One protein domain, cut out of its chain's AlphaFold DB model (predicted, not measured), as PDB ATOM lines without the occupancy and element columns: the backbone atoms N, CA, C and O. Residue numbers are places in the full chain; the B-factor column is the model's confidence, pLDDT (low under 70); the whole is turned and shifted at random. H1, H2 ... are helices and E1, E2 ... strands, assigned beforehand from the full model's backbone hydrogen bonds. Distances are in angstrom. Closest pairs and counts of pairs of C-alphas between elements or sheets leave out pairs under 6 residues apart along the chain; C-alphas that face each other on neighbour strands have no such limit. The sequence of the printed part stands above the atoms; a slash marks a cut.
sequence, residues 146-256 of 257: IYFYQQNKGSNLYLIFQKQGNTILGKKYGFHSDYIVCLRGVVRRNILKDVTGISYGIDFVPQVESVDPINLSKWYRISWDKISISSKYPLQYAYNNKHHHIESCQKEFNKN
ATOM      1  N   ILE A 146     246.958 552.184 465.453       86.88
ATOM      2  CA  ILE A 146     247.697 551.144 464.742       86.88
ATOM      3  C   ILE A 146     249.143 551.589 464.555       86.88
ATOM      4  O   ILE A 146     249.425 552.660 464.015       86.88
ATOM      5  N   TYR A 147     250.052 550.723 464.971       86.19
ATOM      6  CA  TYR A 147     251.485 550.913 464.905       86.19
ATOM      7  C   TYR A 147     252.114 549.976 463.892       86.19
ATOM      8  O   TYR A 147     251.665 548.848 463.699       86.19
ATOM      9  N   PHE A 148     253.176 550.470 463.265       85.44
ATOM     10  CA  PHE A 148     253.889 549.796 462.196       85.44
ATOM     11  C   PHE A 148     255.393 549.934 462.402       85.44
ATOM     12  O   PHE A 148     255.934 551.041 462.517       85.44
ATOM     13  N   TYR A 149     256.054 548.786 462.423       86.31
ATOM     14  CA  TYR A 149     257.473 548.637 462.672       86.31
ATOM     15  C   TYR A 149     258.097 547.714 461.631       86.31
ATOM     16  O   TYR A 149     257.487 546.743 461.184       86.31
ATOM     17  N   GLN A 150     259.344 548.002 461.288       85.00
ATOM     18  CA  GLN A 150     260.211 547.138 460.497       85.00
ATOM     19  C   GLN A 150     261.385 546.717 461.380       85.00
ATOM     20  O   GLN A 150     261.876 547.528 462.163       85.00
ATOM     21  N   GLN A 151     261.840 545.468 461.285       84.69
ATOM     22  CA  GLN A 151     262.907 544.990 462.173       84.69
ATOM     23  C   GLN A 151     264.194 545.813 462.008       84.69
ATOM     24  O   GLN A 151     264.740 546.291 462.991       84.69
ATOM     25  N   ASN A 152     264.626 546.022 460.763       80.12
ATOM     26  CA  ASN A 152     265.757 546.863 460.365       80.12
ATOM     27  C   ASN A 152     265.448 547.491 458.997       80.12
ATOM     28  O   ASN A 152     264.635 546.944 458.250       80.12
ATOM     29  N   LYS A 153     266.115 548.592 458.622       71.94
ATOM     30  CA  LYS A 153     265.942 549.195 457.287       71.94
ATOM     31  C   LYS A 153     266.212 548.160 456.186       71.94
ATOM     32  O   LYS A 153     267.271 547.544 456.174       71.94
ATOM     33  N   GLY A 154     265.255 547.984 455.277       69.19
ATOM     34  CA  GLY A 154     265.350 547.022 454.172       69.19
ATOM     35  C   GLY A 154     265.001 545.570 454.531       69.19
ATOM     36  O   GLY A 154     265.031 544.723 453.645       69.19
ATOM     37  N   SER A 155     264.644 545.269 455.787       77.81
ATOM     38  CA  SER A 155     264.164 543.937 456.185       77.81
ATOM     39  C   SER A 155     262.752 543.666 455.658       77.81
ATOM     40  O   SER A 155     261.900 544.552 455.661       77.81
ATOM     41  N   ASN A 156     262.464 542.419 455.288       81.56
ATOM     42  CA  ASN A 156     261.109 541.980 454.941       81.56
ATOM     43  C   ASN A 156     260.283 541.555 456.165       81.56
ATOM     44  O   ASN A 156     259.166 541.076 455.990       81.56
ATOM     45  N   LEU A 157     260.814 541.717 457.383       86.75
ATOM     46  CA  LEU A 157     260.115 541.398 458.622       86.75
ATOM     47  C   LEU A 157     259.462 542.641 459.229       86.75
ATOM     48  O   LEU A 157     260.133 543.624 459.572       86.75
ATOM     49  N   TYR A 158     258.152 542.549 459.419       87.00
ATOM     50  CA  TYR A 158     257.308 543.641 459.874       87.00
ATOM     51  C   TYR A 158     256.539 543.259 461.133       87.00
ATOM     52  O   TYR A 158     256.208 542.093 461.356       87.00
ATOM     53  N   LEU A 159     256.250 544.266 461.947       89.50
ATOM     54  CA  LEU A 159     255.417 544.166 463.134       89.50
ATOM     55  C   LEU A 159     254.328 545.234 463.050       89.50
ATOM     56  O   LEU A 159     254.613 546.429 462.975       89.50
ATOM     57  N   ILE A 160     253.080 544.780 463.068       89.62
ATOM     58  CA  ILE A 160     251.883 545.613 463.001       89.62
ATOM     59  C   ILE A 160     251.044 545.299 464.216       89.62
ATOM     60  O   ILE A 160     250.763 544.131 464.455       89.62
ATOM     61  N   PHE A 161     250.597 546.296 464.961       90.56
ATOM     62  CA  PHE A 161     249.653 546.040 466.042       90.56
ATOM     63  C   PHE A 161     248.736 547.223 466.286       90.56
ATOM     64  O   PHE A 161     249.132 548.378 466.147       90.56
ATOM     65  N   GLN A 162     247.505 546.926 466.675       92.00
ATOM     66  CA  GLN A 162     246.604 547.877 467.286       92.00
ATOM     67  C   GLN A 162     246.838 547.879 468.792       92.00
ATOM     68  O   GLN A 162     246.884 546.824 469.422       92.00
ATOM     69  N   LYS A 163     246.966 549.074 469.359       87.12
ATOM     70  CA  LYS A 163     246.987 549.306 470.797       87.12
ATOM     71  C   LYS A 163     245.647 549.888 471.244       87.12
ATOM     72  O   LYS A 163     245.166 550.848 470.638       87.12
ATOM     73  N   GLN A 164     245.097 549.326 472.317       82.88
ATOM     74  CA  GLN A 164     243.951 549.855 473.060       82.88
ATOM     75  C   GLN A 164     244.257 549.770 474.560       82.88
ATOM     76  O   GLN A 164     244.458 548.676 475.104       82.88
ATOM     77  N   GLY A 165     244.364 550.917 475.234       76.94
ATOM     78  CA  GLY A 165     244.871 550.955 476.609       76.94
ATOM     79  C   GLY A 165     246.292 550.384 476.678       76.94
ATOM     80  O   GLY A 165     247.155 550.801 475.913       76.94
ATOM     81  N   ASN A 166     246.548 549.407 477.551       74.69
ATOM     82  CA  ASN A 166     247.850 548.721 477.610       74.69
ATOM     83  C   ASN A 166     247.899 547.449 476.758       74.69
ATOM     84  O   ASN A 166     248.955 546.830 476.666       74.69
ATOM     85  N   THR A 167     246.781 547.042 476.158       83.25
ATOM     86  CA  THR A 167     246.706 545.801 475.387       83.25
ATOM     87  C   THR A 167     247.091 546.040 473.941       83.25
ATOM     88  O   THR A 167     246.843 547.115 473.380       83.25
ATOM     89  N   ILE A 168     247.698 545.025 473.342       89.44
ATOM     90  CA  ILE A 168     247.959 544.991 471.914       89.44
ATOM     91  C   ILE A 168     247.382 543.736 471.288       89.44
ATOM     92  O   ILE A 168     247.401 542.653 471.874       89.44
ATOM     93  N   LEU A 169     246.931 543.909 470.056       92.19
ATOM     94  CA  LEU A 169     246.613 542.833 469.142       92.19
ATOM     95  C   LEU A 169     247.291 543.146 467.821       92.19
ATOM     96  O   LEU A 169     247.184 544.263 467.318       92.19
ATOM     97  N   GLY A 170     247.999 542.189 467.250       91.44
ATOM     98  CA  GLY A 170     248.769 542.453 466.053       91.44
ATOM     99  C   GLY A 170     249.332 541.215 465.408       91.44
ATOM    100  O   GLY A 170     248.951 540.095 465.721       91.44
ATOM    101  N   LYS A 171     250.256 541.441 464.488       90.00
ATOM    102  CA  LYS A 171     250.909 540.428 463.686       90.00
ATOM    103  C   LYS A 171     252.369 540.797 463.479       90.00
ATOM    104  O   LYS A 171     252.691 541.930 463.115       90.00
ATOM    105  N   LYS A 172     253.240 539.814 463.650       89.56
ATOM    106  CA  LYS A 172     254.606 539.817 463.133       89.56
ATOM    107  C   LYS A 172     254.619 538.939 461.888       89.56
ATOM    108  O   LYS A 172     254.132 537.815 461.940       89.56
ATOM    109  N   TYR A 173     255.124 539.438 460.766       85.38
ATOM    110  CA  TYR A 173     255.140 538.646 459.536       85.38
ATOM    111  C   TYR A 173     256.281 539.008 458.595       85.38
ATOM    112  O   TYR A 173     256.774 540.140 458.600       85.38
ATOM    113  N   GLY A 174     256.683 538.026 457.790       84.94
ATOM    114  CA  GLY A 174     257.596 538.206 456.668       84.94
ATOM    115  C   GLY A 174     256.827 538.488 455.376       84.94
ATOM    116  O   GLY A 174     255.893 537.770 455.035       84.94
ATOM    117  N   PHE A 175     257.193 539.529 454.635       76.62
ATOM    118  CA  PHE A 175     256.604 539.789 453.319       76.62
ATOM    119  C   PHE A 175     257.111 538.773 452.284       76.62
ATOM    120  O   PHE A 175     258.316 538.548 452.207       76.62
ATOM    121  N   HIS A 176     256.197 538.184 451.499       75.75
ATOM    122  CA  HIS A 176     256.437 537.003 450.643       75.75
ATOM    123  C   HIS A 176     256.925 535.754 451.398       75.75
ATOM    124  O   HIS A 176     257.612 534.910 450.832       75.75
ATOM    125  N   SER A 177     256.586 535.637 452.680       75.81
ATOM    126  CA  SER A 177     256.856 534.446 453.477       75.81
ATOM    127  C   SER A 177     255.560 533.945 454.095       75.81
ATOM    128  O   SER A 177     254.703 534.745 454.475       75.81
ATOM    129  N   ASP A 178     255.464 532.631 454.270       72.62
ATOM    130  CA  ASP A 178     254.402 532.003 455.061       72.62
ATOM    131  C   ASP A 178     254.587 532.238 456.568       72.62
ATOM    132  O   ASP A 178     253.733 531.869 457.369       72.62
ATOM    133  N   TYR A 179     255.687 532.887 456.973       76.81
ATOM    134  CA  TYR A 179     255.941 533.244 458.361       76.81
ATOM    135  C   TYR A 179     255.000 534.355 458.824       76.81
ATOM    136  O   TYR A 179     255.210 535.550 458.564       76.81
ATOM    137  N   ILE A 180     253.972 533.946 459.558       82.69
ATOM    138  CA  ILE A 180     252.966 534.812 460.144       82.69
ATOM    139  C   ILE A 180     252.729 534.379 461.589       82.69
ATOM    140  O   ILE A 180     252.338 533.248 461.851       82.69
ATOM    141  N   VAL A 181     252.880 535.325 462.516       88.62
ATOM    142  CA  VAL A 181     252.567 535.130 463.933       88.62
ATOM    143  C   VAL A 181     251.602 536.216 464.381       88.62
ATOM    144  O   VAL A 181     251.955 537.399 464.382       88.62
ATOM    145  N   CYS A 182     250.380 535.840 464.751       90.62
ATOM    146  CA  CYS A 182     249.470 536.744 465.450       90.62
ATOM    147  C   CYS A 182     249.916 536.906 466.896       90.62
ATOM    148  O   CYS A 182     250.265 535.930 467.539       90.62
ATOM    149  N   LEU A 183     249.909 538.132 467.401       91.56
ATOM    150  CA  LEU A 183     250.410 538.491 468.717       91.56
ATOM    151  C   LEU A 183     249.299 539.145 469.531       91.56
ATOM    152  O   LEU A 183     248.653 540.085 469.057       91.56
ATOM    153  N   ARG A 184     249.131 538.701 470.772       90.31
ATOM    154  CA  ARG A 184     248.364 539.397 471.809       90.31
ATOM    155  C   ARG A 184     249.278 539.596 473.008       90.31
ATOM    156  O   ARG A 184     250.036 538.699 473.340       90.31
ATOM    157  N   GLY A 185     249.226 540.757 473.646       87.19
ATOM    158  CA  GLY A 185     250.033 541.012 474.838       87.19
ATOM    159  C   GLY A 185     249.801 542.397 475.414       87.19
ATOM    160  O   GLY A 185     248.793 543.046 475.116       87.19
ATOM    161  N   VAL A 186     250.755 542.869 476.212       82.19
ATOM    162  CA  VAL A 186     250.706 544.199 476.825       82.19
ATOM    163  C   VAL A 186     251.923 545.046 476.476       82.19
ATOM    164  O   VAL A 186     253.069 544.609 476.571       82.19
ATOM    165  N   VAL A 187     251.685 546.302 476.107       77.62
ATOM    166  CA  VAL A 187     252.737 547.319 475.999       77.62
ATOM    167  C   VAL A 187     253.069 547.816 477.397       77.62
ATOM    168  O   VAL A 187     252.223 548.379 478.090       77.62
ATOM    169  N   ARG A 188     254.332 547.659 477.799       73.50
ATOM    170  CA  ARG A 188     254.896 548.331 478.975       73.50
ATOM    171  C   ARG A 188     256.146 549.087 478.541       73.50
ATOM    172  O   ARG A 188     257.161 548.476 478.198       73.50
ATOM    173  N   ARG A 189     256.095 550.423 478.566       72.25
ATOM    174  CA  ARG A 189     257.137 551.297 477.987       72.25
ATOM    175  C   ARG A 189     257.334 550.994 476.486       72.25
ATOM    176  O   ARG A 189     256.385 551.102 475.725       72.25
ATOM    177  N   ASN A 190     258.533 550.566 476.079       71.00
ATOM    178  CA  ASN A 190     258.867 550.152 474.709       71.00
ATOM    179  C   ASN A 190     258.971 548.625 474.563       71.00
ATOM    180  O   ASN A 190     259.647 548.144 473.659       71.00
ATOM    181  N   ILE A 191     258.386 547.847 475.473       78.62
ATOM    182  CA  ILE A 191     258.469 546.385 475.440       78.62
ATOM    183  C   ILE A 191     257.058 545.815 475.337       78.62
ATOM    184  O   ILE A 191     256.211 546.115 476.181       78.62
ATOM    185  N   LEU A 192     256.821 544.986 474.320       82.88
ATOM    186  CA  LEU A 192     255.667 544.093 474.279       82.88
ATOM    187  C   LEU A 192     255.975 542.920 475.207       82.88
ATOM    188  O   LEU A 192     256.925 542.179 474.958       82.88
ATOM    189  N   LYS A 193     255.234 542.810 476.304       78.25
ATOM    190  CA  LYS A 193     255.343 541.735 477.294       78.25
ATOM    191  C   LYS A 193     254.114 540.842 477.246       78.25
ATOM    192  O   LYS A 193     253.102 541.224 476.659       78.25
ATOM    193  N   ASP A 194     254.230 539.691 477.903       70.31
ATOM    194  CA  ASP A 194     253.151 538.717 478.064       70.31
ATOM    195  C   ASP A 194     252.563 538.359 476.688       70.31
ATOM    196  O   ASP A 194     251.355 538.413 476.468       70.31
ATOM    197  N   VAL A 195     253.462 538.137 475.718       78.19
ATOM    198  CA  VAL A 195     253.103 538.009 474.309       78.19
ATOM    199  C   VAL A 195     252.758 536.557 474.014       78.19
ATOM    200  O   VAL A 195     253.630 535.693 473.995       78.19
ATOM    201  N   THR A 196     251.487 536.300 473.741       84.06
ATOM    202  CA  THR A 196     251.028 535.035 473.172       84.06
ATOM    203  C   THR A 196     251.066 535.141 471.654       84.06
ATOM    204  O   THR A 196     250.568 536.117 471.083       84.06
ATOM    205  N   GLY A 197     251.677 534.150 471.016       84.69
ATOM    206  CA  GLY A 197     251.752 533.981 469.574       84.69
ATOM    207  C   GLY A 197     250.768 532.922 469.087       84.69
ATOM    208  O   GLY A 197     250.593 531.907 469.750       84.69
ATOM    209  N   ILE A 198     250.156 533.134 467.924       83.75
ATOM    210  CA  ILE A 198     249.582 532.056 467.112       83.75
ATOM    211  C   ILE A 198     250.303 532.081 465.774       83.75
ATOM    212  O   ILE A 198     250.080 532.989 464.962       83.75
ATOM    213  N   SER A 199     251.178 531.103 465.565       80.44
ATOM    214  CA  SER A 199     251.839 530.880 464.281       80.44
ATOM    215  C   SER A 199     250.898 530.120 463.346       80.44
ATOM    216  O   SER A 199     250.337 529.106 463.752       80.44
ATOM    217  N   TYR A 200     250.700 530.601 462.115       71.31
ATOM    218  CA  TYR A 200     249.893 529.920 461.089       71.31
ATOM    219  C   TYR A 200     250.411 530.229 459.678       71.31
ATOM    220  O   TYR A 200     251.025 531.268 459.448       71.31
ATOM    221  N   GLY A 201     250.136 529.341 458.723       68.12
ATOM    222  CA  GLY A 201     250.558 529.451 457.324       68.12
ATOM    223  C   GLY A 201     249.825 528.426 456.458       68.12
ATOM    224  O   GLY A 201     249.030 527.652 456.984       68.12
ATOM    225  N   ILE A 202     250.073 528.426 455.144       61.97
ATOM    226  CA  ILE A 202     249.365 527.540 454.194       61.97
ATOM    227  C   ILE A 202     249.560 526.057 454.564       61.97
ATOM    228  O   ILE A 202     248.607 525.288 454.498       61.97
ATOM    229  N   ASP A 203     250.747 525.703 455.067       62.59
ATOM    230  CA  ASP A 203     251.126 524.327 455.419       62.59
ATOM    231  C   ASP A 203     251.255 524.081 456.938       62.59
ATOM    232  O   ASP A 203     251.838 523.082 457.361       62.59
ATOM    233  N   PHE A 204     250.734 524.978 457.786       64.75
ATOM    234  CA  PHE A 204     250.921 524.896 459.241       64.75
ATOM    235  C   PHE A 204     249.599 524.804 459.996       64.75
ATOM    236  O   PHE A 204     248.725 525.661 459.865       64.75
ATOM    237  N   VAL A 205     249.491 523.796 460.867       71.94
ATOM    238  CA  VAL A 205     248.455 523.762 461.904       71.94
ATOM    239  C   VAL A 205     248.719 524.925 462.866       71.94
ATOM    240  O   VAL A 205     249.849 525.031 463.347       71.94
ATOM    241  N   PRO A 206     247.729 525.788 463.158       76.94
ATOM    242  CA  PRO A 206     247.907 526.881 464.101       76.94
ATOM    243  C   PRO A 206     248.392 526.383 465.464       76.94
ATOM    244  O   PRO A 206     247.805 525.460 466.030       76.94
ATOM    245  N   GLN A 207     249.453 526.990 465.997       77.56
ATOM    246  CA  GLN A 207     249.991 526.648 467.317       77.56
ATOM    247  C   GLN A 207     250.081 527.884 468.201       77.56
ATOM    248  O   GLN A 207     250.620 528.912 467.785       77.56
ATOM    249  N   VAL A 208     249.555 527.758 469.422       82.62
ATOM    250  CA  VAL A 208     249.709 528.764 470.473       82.62
ATOM    251  C   VAL A 208     251.103 528.619 471.070       82.62
ATOM    252  O   VAL A 208     251.474 527.550 471.552       82.62
ATOM    253  N   GLU A 209     251.872 529.698 471.056       81.69
ATOM    254  CA  GLU A 209     253.237 529.731 471.569       81.69
ATOM    255  C   GLU A 209     253.447 530.918 472.513       81.69
ATOM    256  O   GLU A 209     252.859 531.992 472.354       81.69
ATOM    257  N   SER A 210     254.309 530.735 473.513       81.38
ATOM    258  CA  SER A 210     254.829 531.858 474.292       81.38
ATOM    259  C   SER A 210     255.901 532.559 473.465       81.38
ATOM    260  O   SER A 210     256.881 531.932 473.066       81.38
ATOM    261  N   VAL A 211     255.739 533.858 473.227       83.88
ATOM    262  CA  VAL A 211     256.683 534.658 472.442       83.88
ATOM    263  C   VAL A 211     257.531 535.509 473.380       83.88
ATOM    264  O   VAL A 211     257.016 536.172 474.284       83.88
ATOM    265  N   ASP A 212     258.842 535.530 473.136       86.25
ATOM    266  CA  ASP A 212     259.764 536.376 473.888       86.25
ATOM    267  C   ASP A 212     259.345 537.856 473.850       86.25
ATOM    268  O   ASP A 212     258.902 538.358 472.807       86.25
ATOM    269  N   PRO A 213     259.545 538.611 474.948       84.62
ATOM    270  CA  PRO A 213     259.227 540.029 474.976       84.62
ATOM    271  C   PRO A 213     259.897 540.816 473.842       84.62
ATOM    272  O   PRO A 213     261.120 540.807 473.674       84.62
ATOM    273  N   ILE A 214     259.104 541.578 473.088       86.75
ATOM    274  CA  ILE A 214     259.592 542.324 471.924       86.75
ATOM    275  C   ILE A 214     259.976 543.739 472.353       86.75
ATOM    276  O   ILE A 214     259.123 544.556 472.695       86.75
ATOM    277  N   ASN A 215     261.267 544.062 472.297       86.12
ATOM    278  CA  ASN A 215     261.763 545.412 472.564       86.12
ATOM    279  C   ASN A 215     261.616 546.307 471.321       86.12
ATOM    280  O   ASN A 215     262.462 546.274 470.428       86.12
ATOM    281  N   LEU A 216     260.575 547.136 471.291       83.69
ATOM    282  CA  LEU A 216     260.251 548.060 470.202       83.69
ATOM    283  C   LEU A 216     261.334 549.115 469.949       83.69
ATOM    284  O   LEU A 216     261.425 549.610 468.833       83.69
ATOM    285  N   SER A 217     262.196 549.431 470.924       81.00
ATOM    286  CA  SER A 217     263.337 550.338 470.693       81.00
ATOM    287  C   SER A 217     264.368 549.748 469.727       81.00
ATOM    288  O   SER A 217     265.161 550.488 469.152       81.00
ATOM    289  N   LYS A 218     264.381 548.418 469.560       82.38
ATOM    290  CA  LYS A 218     265.221 547.722 468.574       82.38
ATOM    291  C   LYS A 218     264.565 547.636 467.195       82.38
ATOM    292  O   LYS A 218     265.186 547.121 466.277       82.38
ATOM    293  N   TRP A 219     263.320 548.093 467.061       85.38
ATOM    294  CA  TRP A 219     262.585 548.086 465.806       85.38
ATOM    295  C   TRP A 219     262.521 549.493 465.223       85.38
ATOM    296  O   TRP A 219     262.348 550.489 465.929       85.38
ATOM    297  N   TYR A 220     262.611 549.581 463.904       80.38
ATOM    298  CA  TYR A 220     262.484 550.836 463.189       80.38
ATOM    299  C   TYR A 220     261.006 551.207 463.035       80.38
ATOM    300  O   TYR A 220     260.264 550.549 462.301       80.38
ATOM    301  N   ARG A 221     260.562 552.267 463.726       81.00
ATOM    302  CA  ARG A 221     259.229 552.841 463.499       81.00
ATOM    303  C   ARG A 221     259.182 553.429 462.095       81.00
ATOM    304  O   ARG A 221     260.041 554.228 461.723       81.00
ATOM    305  N   ILE A 222     258.167 553.045 461.335       73.88
ATOM    306  CA  ILE A 222     258.069 553.435 459.933       73.88
ATOM    307  C   ILE A 222     257.754 554.924 459.824       73.88
ATOM    308  O   ILE A 222     256.769 555.411 460.376       73.88
ATOM    309  N   SER A 223     258.608 555.620 459.081       68.06
ATOM    310  CA  SER A 223     258.454 557.015 458.683       68.06
ATOM    311  C   SER A 223     258.359 557.028 457.161       68.06
ATOM    312  O   SER A 223     259.332 556.658 456.507       68.06
ATOM    313  N   TRP A 224     257.192 557.365 456.596       70.75
ATOM    314  CA  TRP A 224     256.911 557.237 455.152       70.75
ATOM    315  C   TRP A 224     257.877 558.014 454.254       70.75
ATOM    316  O   TRP A 224     258.172 557.585 453.142       70.75
ATOM    317  N   ASP A 225     258.425 559.105 454.773       68.00
ATOM    318  CA  ASP A 225     259.446 559.955 454.164       68.00
ATOM    319  C   ASP A 225     260.853 559.324 454.136       68.00
ATOM    320  O   ASP A 225     261.716 559.794 453.398       68.00
ATOM    321  N   LYS A 226     261.106 558.257 454.907       67.94
ATOM    322  CA  LYS A 226     262.442 557.643 455.087       67.94
ATOM    323  C   LYS A 226     262.513 556.173 454.669       67.94
ATOM    324  O   LYS A 226     263.492 555.491 454.983       67.94
ATOM    325  N   ILE A 227     261.480 555.663 454.001       70.50
ATOM    326  CA  ILE A 227     261.415 554.264 453.565       70.50
ATOM    327  C   ILE A 227     262.294 554.063 452.324       70.50
ATOM    328  O   ILE A 227     262.263 554.869 451.398       70.50
ATOM    329  N   SER A 228     263.052 552.963 452.271       70.94
ATOM    330  CA  SER A 228     263.752 552.557 451.049       70.94
ATOM    331  C   SER A 228     262.765 552.192 449.933       70.94
ATOM    332  O   SER A 228     261.665 551.696 450.184       70.94
ATOM    333  N   ILE A 229     263.185 552.358 448.678       75.56
ATOM    334  CA  ILE A 229     262.376 551.985 447.503       75.56
ATOM    335  C   ILE A 229     261.938 550.512 447.584       75.56
ATOM    336  O   ILE A 229     260.774 550.203 447.342       75.56
ATOM    337  N   SER A 230     262.835 549.620 448.019       71.88
ATOM    338  CA  SER A 230     262.571 548.183 448.172       71.88
ATOM    339  C   SER A 230     261.508 547.846 449.223       71.88
ATOM    340  O   SER A 230     260.792 546.860 449.071       71.88
ATOM    341  N   SER A 231     261.363 548.656 450.275       72.75
ATOM    342  CA  SER A 231     260.363 548.434 451.325       72.75
ATOM    343  C   SER A 231     259.041 549.160 451.056       72.75
ATOM    344  O   SER A 231     258.045 548.860 451.711       72.75
ATOM    345  N   LYS A 232     258.989 550.076 450.078       78.06
ATOM    346  CA  LYS A 232     257.813 550.917 449.799       78.06
ATOM    347  C   LYS A 232     256.566 550.098 449.454       78.06
ATOM    348  O   LYS A 232     255.536 550.270 450.098       78.06
ATOM    349  N   TYR A 233     256.665 549.196 448.478       81.38
ATOM    350  CA  TYR A 233     255.543 548.349 448.057       81.38
ATOM    351  C   TYR A 233     255.033 547.414 449.177       81.38
ATOM    352  O   TYR A 233     253.843 547.491 449.495       81.38
ATOM    353  N   PRO A 234     255.893 546.612 449.848       76.19
ATOM    354  CA  PRO A 234     255.487 545.789 450.990       76.19
ATOM    355  C   PRO A 234     254.739 546.560 452.075       76.19
ATOM    356  O   PRO A 234     253.703 546.120 452.578       76.19
ATOM    357  N   LEU A 235     255.270 547.730 452.434       74.50
ATOM    358  CA  LEU A 235     254.728 548.543 453.509       74.50
ATOM    359  C   LEU A 235     253.407 549.184 453.129       74.50
ATOM    360  O   LEU A 235     252.505 549.253 453.960       74.50
ATOM    361  N   GLN A 236     253.266 549.611 451.878       81.19
ATOM    362  CA  GLN A 236     252.023 550.185 451.384       81.19
ATOM    363  C   GLN A 236     250.909 549.138 451.320       81.19
ATOM    364  O   GLN A 236     249.795 549.415 451.765       81.19
ATOM    365  N   TYR A 237     251.217 547.917 450.871       80.44
ATOM    366  CA  TYR A 237     250.277 546.797 450.927       80.44
ATOM    367  C   TYR A 237     249.795 546.548 452.360       80.44
ATOM    368  O   TYR A 237     248.594 546.493 452.627       80.44
ATOM    369  N   ALA A 238     250.734 546.455 453.293       75.75
ATOM    370  CA  ALA A 238     250.443 546.185 454.688       75.75
ATOM    371  C   ALA A 238     249.621 547.303 455.346       75.75
ATOM    372  O   ALA A 238     248.655 547.042 456.060       75.75
ATOM    373  N   TYR A 239     249.974 548.561 455.080       80.25
ATOM    374  CA  TYR A 239     249.268 549.727 455.603       80.25
ATOM    375  C   TYR A 239     247.835 549.834 455.071       80.25
ATOM    376  O   TYR A 239     246.910 550.144 455.831       80.25
ATOM    377  N   ASN A 240     247.633 549.546 453.784       83.50
ATOM    378  CA  ASN A 240     246.305 549.524 453.173       83.50
ATOM    379  C   ASN A 240     245.440 548.411 453.781       83.50
ATOM    380  O   ASN A 240     244.265 548.634 454.062       83.50
ATOM    381  N   ASN A 241     246.044 547.263 454.097       82.69
ATOM    382  CA  ASN A 241     245.373 546.104 454.693       82.69
ATOM    383  C   ASN A 241     245.468 546.047 456.228       82.69
ATOM    384  O   ASN A 241     245.190 545.013 456.834       82.69
ATOM    385  N   LYS A 242     245.841 547.148 456.892       84.31
ATOM    386  CA  LYS A 242     246.112 547.157 458.339       84.31
ATOM    387  C   LYS A 242     244.953 546.623 459.181       84.31
ATOM    388  O   LYS A 242     245.188 545.819 460.070       84.31
ATOM    389  N   HIS A 243     243.715 547.016 458.878       85.50
ATOM    390  CA  HIS A 243     242.534 546.553 459.614       85.50
ATOM    391  C   HIS A 243     242.319 545.054 459.422       85.50
ATOM    392  O   HIS A 243     242.150 544.335 460.400       85.50
ATOM    393  N   HIS A 244     242.470 544.570 458.189       86.31
ATOM    394  CA  HIS A 244     242.383 543.150 457.875       86.31
ATOM    395  C   HIS A 244     243.423 542.319 458.644       86.31
ATOM    396  O   HIS A 244     243.101 541.251 459.158       86.31
ATOM    397  N   HIS A 245     244.657 542.819 458.794       83.81
ATOM    398  CA  HIS A 245     245.677 542.148 459.606       83.81
ATOM    399  C   HIS A 245     245.260 542.000 461.075       83.81
ATOM    400  O   HIS A 245     245.461 540.932 461.655       83.81
ATOM    401  N   ILE A 246     244.666 543.040 461.666       89.56
ATOM    402  CA  ILE A 246     244.203 542.999 463.058       89.56
ATOM    403  C   ILE A 246     242.983 542.085 463.208       89.56
ATOM    404  O   ILE A 246     242.969 541.217 464.080       89.56
ATOM    405  N   GLU A 247     241.989 542.229 462.333       89.88
ATOM    406  CA  GLU A 247     240.772 541.412 462.331       89.88
ATOM    407  C   GLU A 247     241.079 539.925 462.146       89.88
ATOM    408  O   GLU A 247     240.497 539.081 462.828       89.88
ATOM    409  N   SER A 248     242.018 539.594 461.256       87.12
ATOM    410  CA  SER A 248     242.476 538.217 461.065       87.12
ATOM    411  C   SER A 248     243.057 537.651 462.357       87.12
ATOM    412  O   SER A 248     242.710 536.536 462.733       87.12
ATOM    413  N   CYS A 249     243.887 538.413 463.073       89.00
ATOM    414  CA  CYS A 249     244.430 537.952 464.348       89.00
ATOM    415  C   CYS A 249     243.377 537.826 465.439       89.00
ATOM    416  O   CYS A 249     243.416 536.864 466.201       89.00
ATOM    417  N   GLN A 250     242.398 538.732 465.487       90.56
ATOM    418  CA  GLN A 250     241.274 538.582 466.407       90.56
ATOM    419  C   GLN A 250     240.532 537.263 466.158       90.56
ATOM    420  O   GLN A 250     240.215 536.556 467.110       90.56
ATOM    421  N   LYS A 251     240.278 536.912 464.889       89.12
ATOM    422  CA  LYS A 251     239.617 535.650 464.529       89.12
ATOM    423  C   LYS A 251     240.434 534.432 464.954       89.12
ATOM    424  O   LYS A 251     239.850 533.498 465.490       89.12
ATOM    425  N   GLU A 252     241.751 534.444 464.761       87.06
ATOM    426  CA  GLU A 252     242.602 533.314 465.154       87.06
ATOM    427  C   GLU A 252     242.652 533.110 466.673       87.06
ATOM    428  O   GLU A 252     242.486 531.980 467.129       87.06
ATOM    429  N   PHE A 253     242.752 534.184 467.464       86.81
ATOM    430  CA  PHE A 253     242.651 534.091 468.929       86.81
ATOM    431  C   PHE A 253     241.246 533.724 469.424       86.81
ATOM    432  O   PHE A 253     241.106 533.191 470.515       86.81
ATOM    433  N   ASN A 254     240.192 534.005 468.653       86.38
ATOM    434  CA  ASN A 254     238.841 533.559 469.007       86.38
ATOM    435  C   ASN A 254     238.643 532.057 468.744       86.38
ATOM    436  O   ASN A 254     237.851 531.424 469.434       86.38
ATOM    437  N   LYS A 255     239.326 531.495 467.736       84.12
ATOM    438  CA  LYS A 255     239.293 530.055 467.425       84.12
ATOM    439  C   LYS A 255     240.183 529.234 468.360       84.12
ATOM    440  O   LYS A 255     239.867 528.080 468.617       84.12
ATOM    441  N   ASN A 256     241.279 529.828 468.832       75.88
ATOM    442  CA  ASN A 256     242.283 529.197 469.688       75.88
ATOM    443  C   ASN A 256     242.459 530.046 470.968       75.88
ATOM    444  O   ASN A 256     243.422 530.817 471.040       75.88
TER     445      ASN A 256
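This is residues 146 to 256 of the 257 residues of an uncharacterized protein of Moorea sp. SIO3H5 (UniProt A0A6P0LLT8). A twisted sheet of six strands, E1 to E6, makes a wall with helix H2 across one face and H1 over its E1-E2 side. These are two layers, H1 and H2 on one face of the sheet; the link of residues 212 to 228 folds back from E6 to E1. The printed part has 111 residues, with six named strands, then two named helices; the sheet, order E1 E2 E3 E4 E5 E6, is antiparallel. The class is mixed; the whole is compact, radius of gyration of the C-alphas 13.3 A, spans 38 by 34 by 22 A.

Find C-alpha 146 at (247.697, 551.144, 464.742), where E1, residues 146 to 150, begins. E2 is 157 to 164, E3 167 to 174, E4 180 to 188, E5 191 to 201, 26.0 A long, and E6 204 to 211. H1 is 229 to 240; H2, 242 to 255, runs 20.5 A to C-alpha 255 at (239.293, 530.055, 467.425).

The strands form a meander, each the antiparallel neighbour of the one before. Between E2 and E3, look at N 160 and O 171, 2.9 A apart, within hydrogen-bond range. E5 bends by 84 degrees at residue 194. H2 is on the sheet, height 8.4 A, across the strands at 74 degrees to E3 on the local plane; its closest C-alphas to E3 are Gly 170 and Ile 246, 5.5 A. H1 and H2 are close but not clearly touching, Ala 238 and His 245 having the closest C-alphas, 7.9 A. In H2 every O i to N i+4 pair is within hydrogen-bond range, in H1 6 of 8.

The farthest C-alphas, Val 205 and Asp 225, are 38.6 A apart. The printed part has no cut; E6 to H1 is the long link. Residues 154, 201 to 204, 223 and 225 to 226 have pLDDT under 70.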